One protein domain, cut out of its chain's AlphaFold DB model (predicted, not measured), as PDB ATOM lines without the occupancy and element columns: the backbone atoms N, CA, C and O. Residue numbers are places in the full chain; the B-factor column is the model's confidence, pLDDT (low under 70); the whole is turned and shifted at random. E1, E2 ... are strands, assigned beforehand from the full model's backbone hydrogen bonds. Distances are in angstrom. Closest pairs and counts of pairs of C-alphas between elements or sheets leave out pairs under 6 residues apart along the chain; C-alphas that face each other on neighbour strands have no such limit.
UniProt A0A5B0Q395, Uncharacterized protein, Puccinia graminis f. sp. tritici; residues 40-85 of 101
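AT A GLANCE: This is residues 40 to 85 of the 101 residues of an uncharacterized protein of Puccinia graminis f. sp. tritici (UniProt A0A5B0Q395). A twisted sheet of three strands, E1, E4 and E5, makes the body at one end, and a slim two-strand hairpin, E2 and E3, reaches away from it like an arm and makes much of the length. The two long strands E1 and E4 lie side by side and both bend sharply, E1 by 89 degrees at residue 44 and E4 by 87 degrees at residue 68. The printed part has 46 residues with no named helix and five named strands, in the order E1, E2, E3, E4, E5 along the chain, and the class is all strand. The larger sheet has the order E1, E4, E5 and the smaller E2, E3, both antiparallel. The whole is loose, with a radius of gyration of the C-alphas of 12.6 A, and flat, spanning 38 by 24 by 13 A.

IN THESE COORDINATES: In the larger sheet, E4, residues 65 to 73, is the longest strand by residues and measures 19.4 A from first to last C-alpha. E1, residues 40 to 47, measures 17.6 A and begins at C-alpha 40, at (112.237, 144.929, 91.893). E5, residues 79 to 84, measures 12.5 A and ends at C-alpha 84, at (121.217, 132.341, 85.350). In the smaller sheet, E2, residues 51 to 53, begins at C-alpha 51, at (128.022, 137.393, 72.129), and measures 6.9 A. E3, residues 59 to 61, measures 7.0 A.

HOW THE PARTS SIT: In the larger sheet E4 is the inner strand, and E1 and E5 are the edge strands. E1 and E4 are antiparallel at 147 degrees; C-alphas 43 and 69 face each other at 4.3 A, and N 46 and O 66 are within hydrogen-bond range at 2.8 A. E4 and E5 form a hairpin, antiparallel at 151 degrees; C-alphas 68 and 84 face each other at 4.2 A, and N 71 and O 80 are within range at 2.8 A. The closest C-alphas of E1 and E5, those of Leu 46 and Tyr 84, are 8.0 A apart. E2 and E3 form the other hairpin, antiparallel at 143 degrees, with N 52 and O 60 at 2.9 A and N 60 and O 52 at 2.9 A. E2 is apart from E1, E4 and E5. E3 is apart from E4 and E5, and only just apart from E1, at a closest distance of 8.2 A between C-alphas.

THE WHOLE: The two C-alphas farthest apart are those of Tyr 40 and Asn 56, at 38.4 A. The C-alphas of Tyr 40 and His 85, the first and last printed residues, are 18.6 A apart. The printed part has no cut, and its four links between named strands are tight. The mean pLDDT of the printed part is 92.8, and no printed residue is under 70.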
ATOM      1  N   TYR A  40     113.071 146.036  91.439       96.75
ATOM      2  CA  TYR A  40     112.237 144.929  91.893       96.75
ATOM      3  C   TYR A  40     112.758 143.609  91.313       96.75
ATOM      4  O   TYR A  40     113.312 143.609  90.207       96.75
ATOM      5  N   PRO A  41     112.600 142.489  92.040       96.81
ATOM      6  CA  PRO A  41     113.017 141.191  91.542       96.81
ATOM      7  C   PRO A  41     112.159 140.778  90.344       96.81
ATOM      8  O   PRO A  41     110.937 140.946  90.347       96.81
ATOM      9  N   VAL A  42     112.807 140.216  89.331       95.88
ATOM     10  CA  VAL A  42     112.171 139.564  88.183       95.88
ATOM     11  C   VAL A  42     112.741 138.161  88.025       95.88
ATOM     12  O   VAL A  42     113.916 137.945  88.315       95.88
ATOM     13  N   TYR A  43     111.908 137.228  87.569       96.62
ATOM     14  CA  TYR A  43     112.263 135.826  87.348       96.62
ATOM     15  C   TYR A  43     111.688 135.341  86.017       96.62
ATOM     16  O   TYR A  43     110.643 135.838  85.586       96.62
ATOM     17  N   GLY A  44     112.353 134.369  85.399       93.75
ATOM     18  CA  GLY A  44     111.948 133.732  84.148       93.75
ATOM     19  C   GLY A  44     112.980 133.938  83.045       93.75
ATOM     20  O   GLY A  44     114.181 133.940  83.305       93.75
ATOM     21  N   ASP A  45     112.496 134.131  81.819       94.44
ATOM     22  CA  ASP A  45     113.339 134.222  80.629       94.44
ATOM     23  C   ASP A  45     114.119 135.543  80.568       94.44
ATOM     24  O   ASP A  45     113.564 136.627  80.358       94.44
ATOM     25  N   LEU A  46     115.438 135.439  80.707       91.12
ATOM     26  CA  LEU A  46     116.400 136.527  80.568       91.12
ATOM     27  C   LEU A  46     117.275 136.301  79.328       91.12
ATOM     28  O   LEU A  46     117.556 135.160  78.963       91.12
ATOM     29  N   PRO A  47     117.743 137.360  78.649       89.88
ATOM     30  CA  PRO A  47     118.560 137.190  77.455       89.88
ATOM     31  C   PRO A  47     119.901 136.533  77.802       89.88
ATOM     32  O   PRO A  47     120.545 136.899  78.790       89.88
ATOM     33  N   CYS A  48     120.354 135.594  76.968       91.25
ATOM     34  CA  CYS A  48     121.692 135.028  77.089       91.25
ATOM     35  C   CYS A  48     122.755 136.148  76.996       91.25
ATOM     36  O   CYS A  48     122.699 136.975  76.082       91.25
ATOM     37  N   PRO A  49     123.746 136.199  77.907       89.94
ATOM     38  CA  PRO A  49     124.726 137.284  77.934       89.94
ATOM     39  C   PRO A  49     125.829 137.098  76.883       89.94
ATOM     40  O   PRO A  49     126.645 137.991  76.667       89.94
ATOM     41  N   ALA A  50     125.890 135.926  76.244       91.12
ATOM     42  CA  ALA A  50     126.941 135.600  75.302       91.12
ATOM     43  C   ALA A  50     126.780 136.361  73.983       91.12
ATOM     44  O   ALA A  50     125.681 136.489  73.433       91.12
ATOM     45  N   LEU A  51     127.916 136.802  73.453       91.69
ATOM     46  CA  LEU A  51     128.022 137.393  72.129       91.69
ATOM     47  C   LEU A  51     128.526 136.351  71.129       91.69
ATOM     48  O   LEU A  51     129.290 135.452  71.479       91.69
ATOM     49  N   TYR A  52     128.123 136.505  69.875       89.56
ATOM     50  CA  TYR A  52     128.691 135.796  68.735       89.56
ATOM     51  C   TYR A  52     129.014 136.794  67.626       89.56
ATOM     52  O   TYR A  52     128.383 137.849  67.523       89.56
ATOM     53  N   THR A  53     129.982 136.457  66.781       93.50
ATOM     54  CA  THR A  53     130.330 137.272  65.614       93.50
ATOM     55  C   THR A  53     129.608 136.718  64.394       93.50
ATOM     56  O   THR A  53     129.712 135.526  64.107       93.50
ATOM     57  N   CYS A  54     128.849 137.535  63.663       93.50
ATOM     58  CA  CYS A  54     128.249 137.057  62.423       93.50
ATOM     59  C   CYS A  54     129.268 136.963  61.282       93.50
ATOM     60  O   CYS A  54     130.380 137.477  61.380       93.50
ATOM     61  N   HIS A  55     128.887 136.331  60.170       93.69
ATOM     62  CA  HIS A  55     129.765 136.172  59.000       93.69
ATOM     63  C   HIS A  55     130.282 137.504  58.421       93.69
ATOM     64  O   HIS A  55     131.358 137.524  57.834       93.69
ATOM     65  N   ASN A  56     129.571 138.615  58.645       93.06
ATOM     66  CA  ASN A  56     129.998 139.957  58.229       93.06
ATOM     67  C   ASN A  56     130.901 140.658  59.267       93.06
ATOM     68  O   ASN A  56     131.223 141.831  59.114       93.06
ATOM     69  N   GLY A  57     131.290 139.972  60.346       90.56
ATOM     70  CA  GLY A  57     132.181 140.502  61.381       90.56
ATOM     71  C   GLY A  57     131.499 141.326  62.480       90.56
ATOM     72  O   GLY A  57     132.183 141.804  63.382       90.56
ATOM     73  N   HIS A  58     130.172 141.487  62.457       90.38
ATOM     74  CA  HIS A  58     129.440 142.211  63.504       90.38
ATOM     75  C   HIS A  58     129.191 141.338  64.737       90.38
ATOM     76  O   HIS A  58     128.872 140.155  64.612       90.38
ATOM     77  N   GLN A  59     129.293 141.923  65.932       90.88
ATOM     78  CA  GLN A  59     128.910 141.244  67.170       90.88
ATOM     79  C   GLN A  59     127.405 141.344  67.411       90.88
ATOM     80  O   GLN A  59     126.808 142.414  67.304       90.88
ATOM     81  N   HIS A  60     126.810 140.223  67.798       90.31
ATOM     82  CA  HIS A  60     125.402 140.118  68.145       90.31
ATOM     83  C   HIS A  60     125.230 139.348  69.448       90.31
ATOM     84  O   HIS A  60     125.999 138.438  69.757       90.31
ATOM     85  N   GLN A  61     124.174 139.675  70.186       91.31
ATOM     86  CA  GLN A  61     123.782 138.918  71.366       91.31
ATOM     87  C   GLN A  61     123.097 137.608  70.974       91.31
ATOM     88  O   GLN A  61     122.330 137.547  70.006       91.31
ATOM     89  N   CYS A  62     123.372 136.542  71.720       90.62
ATOM     90  CA  CYS A  62     122.639 135.296  71.588       90.62
ATOM     91  C   CYS A  62     121.157 135.516  71.928       90.62
ATOM     92  O   CYS A  62     120.817 135.972  73.013       90.62
ATOM     93  N   SER A  63     120.272 135.164  70.998       89.88
ATOM     94  CA  SER A  63     118.824 135.346  71.131       89.88
ATOM     95  C   SER A  63     118.124 134.253  71.941       89.88
ATOM     96  O   SER A  63     116.902 134.271  72.041       89.88
ATOM     97  N   HIS A  64     118.865 133.277  72.474       92.06
ATOM     98  CA  HIS A  64     118.276 132.214  73.278       92.06
ATOM     99  C   HIS A  64     117.939 132.746  74.683       92.06
ATOM    100  O   HIS A  64     118.842 133.267  75.347       92.06
ATOM    101  N   PRO A  65     116.679 132.645  75.138       93.06
ATOM    102  CA  PRO A  65     116.321 132.989  76.508       93.06
ATOM    103  C   PRO A  65     116.897 131.955  77.483       93.06
ATOM    104  O   PRO A  65     116.955 130.767  77.178       93.06
ATOM    105  N   LEU A  66     117.337 132.409  78.652       93.88
ATOM    106  CA  LEU A  66     117.815 131.574  79.749       93.88
ATOM    107  C   LEU A  66     116.950 131.820  80.977       93.88
ATOM    108  O   LEU A  66     116.715 132.973  81.333       93.88
ATOM    109  N   ASP A  67     116.553 130.745  81.652       94.88
ATOM    110  CA  ASP A  67     115.885 130.855  82.946       94.88
ATOM    111  C   ASP A  67     116.833 131.459  83.992       94.88
ATOM    112  O   ASP A  67     118.008 131.073  84.106       94.88
ATOM    113  N   GLY A  68     116.323 132.421  84.754       94.62
ATOM    114  CA  GLY A  68     117.094 133.114  85.771       94.62
ATOM    115  C   GLY A  68     116.295 134.140  86.560       94.62
ATOM    116  O   GLY A  68     115.065 134.203  86.510       94.62
ATOM    117  N   GLY A  69     117.024 134.963  87.305       95.56
ATOM    118  CA  GLY A  69     116.486 136.091  88.053       95.56
ATOM    119  C   GLY A  69     117.369 137.330  87.948       95.56
ATOM    120  O   GLY A  69     118.562 137.233  87.668       95.56
ATOM    121  N   ALA A  70     116.778 138.505  88.152       95.12
ATOM    122  CA  ALA A  70     117.479 139.786  88.113       95.12
ATOM    123  C   ALA A  70     116.785 140.850  88.978       95.12
ATOM    124  O   ALA A  70     115.663 140.668  89.451       95.12
ATOM    125  N   GLN A  71     117.445 141.996  89.147       95.31
ATOM    126  CA  GLN A  71     116.884 143.217  89.722       95.31
ATOM    127  C   GLN A  71     116.569 144.230  88.620       95.31
ATOM    128  O   GLN A  71     117.456 144.943  88.131       95.31
ATOM    129  N   ARG A  72     115.290 144.338  88.251       94.19
ATOM    130  CA  ARG A  72     114.833 145.233  87.186       94.19
ATOM    131  C   ARG A  72     114.577 146.632  87.717       94.19
ATOM    132  O   ARG A  72     113.834 146.830  88.676       94.19
ATOM    133  N   CYS A  73     115.170 147.628  87.069       94.75
ATOM    134  CA  CYS A  73     114.854 149.025  87.335       94.75
ATOM    135  C   CYS A  73     113.396 149.344  86.975       94.75
ATOM    136  O   CYS A  73     112.953 149.073  85.859       94.75
ATOM    137  N   ARG A  74     112.681 150.018  87.884       94.75
ATOM    138  CA  ARG A  74     111.292 150.461  87.672       94.75
ATOM    139  C   ARG A  74     111.111 151.440  86.512       94.75
ATOM    140  O   ARG A  74     110.037 151.473  85.923       94.75
ATOM    141  N   TYR A  75     112.127 152.243  86.208       93.69
ATOM    142  CA  TYR A  75     111.990 153.387  85.301       93.69
ATOM    143  C   TYR A  75     112.507 153.128  83.886       93.69
ATOM    144  O   TYR A  75     111.980 153.700  82.940       93.69
ATOM    145  N   CYS A  76     113.528 152.284  83.725       92.94
ATOM    146  CA  CYS A  76     114.153 152.039  82.420       92.94
ATOM    147  C   CYS A  76     114.283 150.558  82.055       92.94
ATOM    148  O   CYS A  76     114.919 150.243  81.055       92.94
ATOM    149  N   ASN A  77     113.724 149.651  82.864       90.81
ATOM    150  CA  ASN A  77     113.792 148.200  82.661       90.81
ATOM    151  C   ASN A  77     115.216 147.624  82.565       90.81
ATOM    152  O   ASN A  77     115.394 146.493  82.130       90.81
ATOM    153  N   HIS A  78     116.232 148.377  82.996       91.38
ATOM    154  CA  HIS A  78     117.595 147.872  83.082       91.38
ATOM    155  C   HIS A  78     117.685 146.789  84.158       91.38
ATOM    156  O   HIS A  78     117.495 147.072  85.348       91.38
ATOM    157  N   ASP A  79     118.081 145.591  83.748       91.38
ATOM    158  CA  ASP A  79     118.324 144.451  84.625       91.38
ATOM    159  C   ASP A  79     119.737 144.515  85.213       91.38
ATOM    160  O   ASP A  79     120.703 144.820  84.520       91.38
ATOM    161  N   ALA A  80     119.856 144.310  86.521       90.19
ATOM    162  CA  ALA A  80     121.126 144.188  87.236       90.19
ATOM    163  C   ALA A  80     121.134 142.895  88.055       90.19
ATOM    164  O   ALA A  80     120.086 142.270  88.219       90.19
ATOM    165  N   ASP A  81     122.306 142.506  88.558       91.06
ATOM    166  CA  ASP A  81     122.481 141.329  89.420       91.06
ATOM    167  C   ASP A  81     121.867 140.053  88.822       91.06
ATOM    168  O   ASP A  81     121.210 139.273  89.511       91.06
ATOM    169  N   ILE A  82     122.040 139.877  87.507       92.19
ATOM    170  CA  ILE A  82     121.463 138.754  86.770       92.19
ATOM    171  C   ILE A  82     122.117 137.448  87.230       92.19
ATOM    172  O   ILE A  82     123.342 137.312  87.217       92.19
ATOM    173  N   GLN A  83     121.286 136.474  87.587       93.19
ATOM    174  CA  GLN A  83     121.679 135.117  87.941       93.19
ATOM    175  C   GLN A  83     120.971 134.142  87.005       93.19
ATOM    176  O   GLN A  83     119.745 134.091  86.973       93.19
ATOM    177  N   TYR A  84     121.743 133.374  86.240       93.44
ATOM    178  CA  TYR A  84     121.217 132.341  85.350       93.44
ATOM    179  C   TYR A  84     121.210 130.989  86.064       93.44
ATOM    180  O   TYR A  84     122.195 130.627  86.710       93.44
ATOM    181  N   HIS A  85     120.124 130.231  85.929       92.12
ATOM    182  CA  HIS A  85     119.996 128.895  86.522       92.12
ATOM    183  C   HIS A  85     120.447 127.776  85.577       92.12
ATOM    184  O   HIS A  85     120.686 126.648  86.007       92.12
TER     185      HIS A  85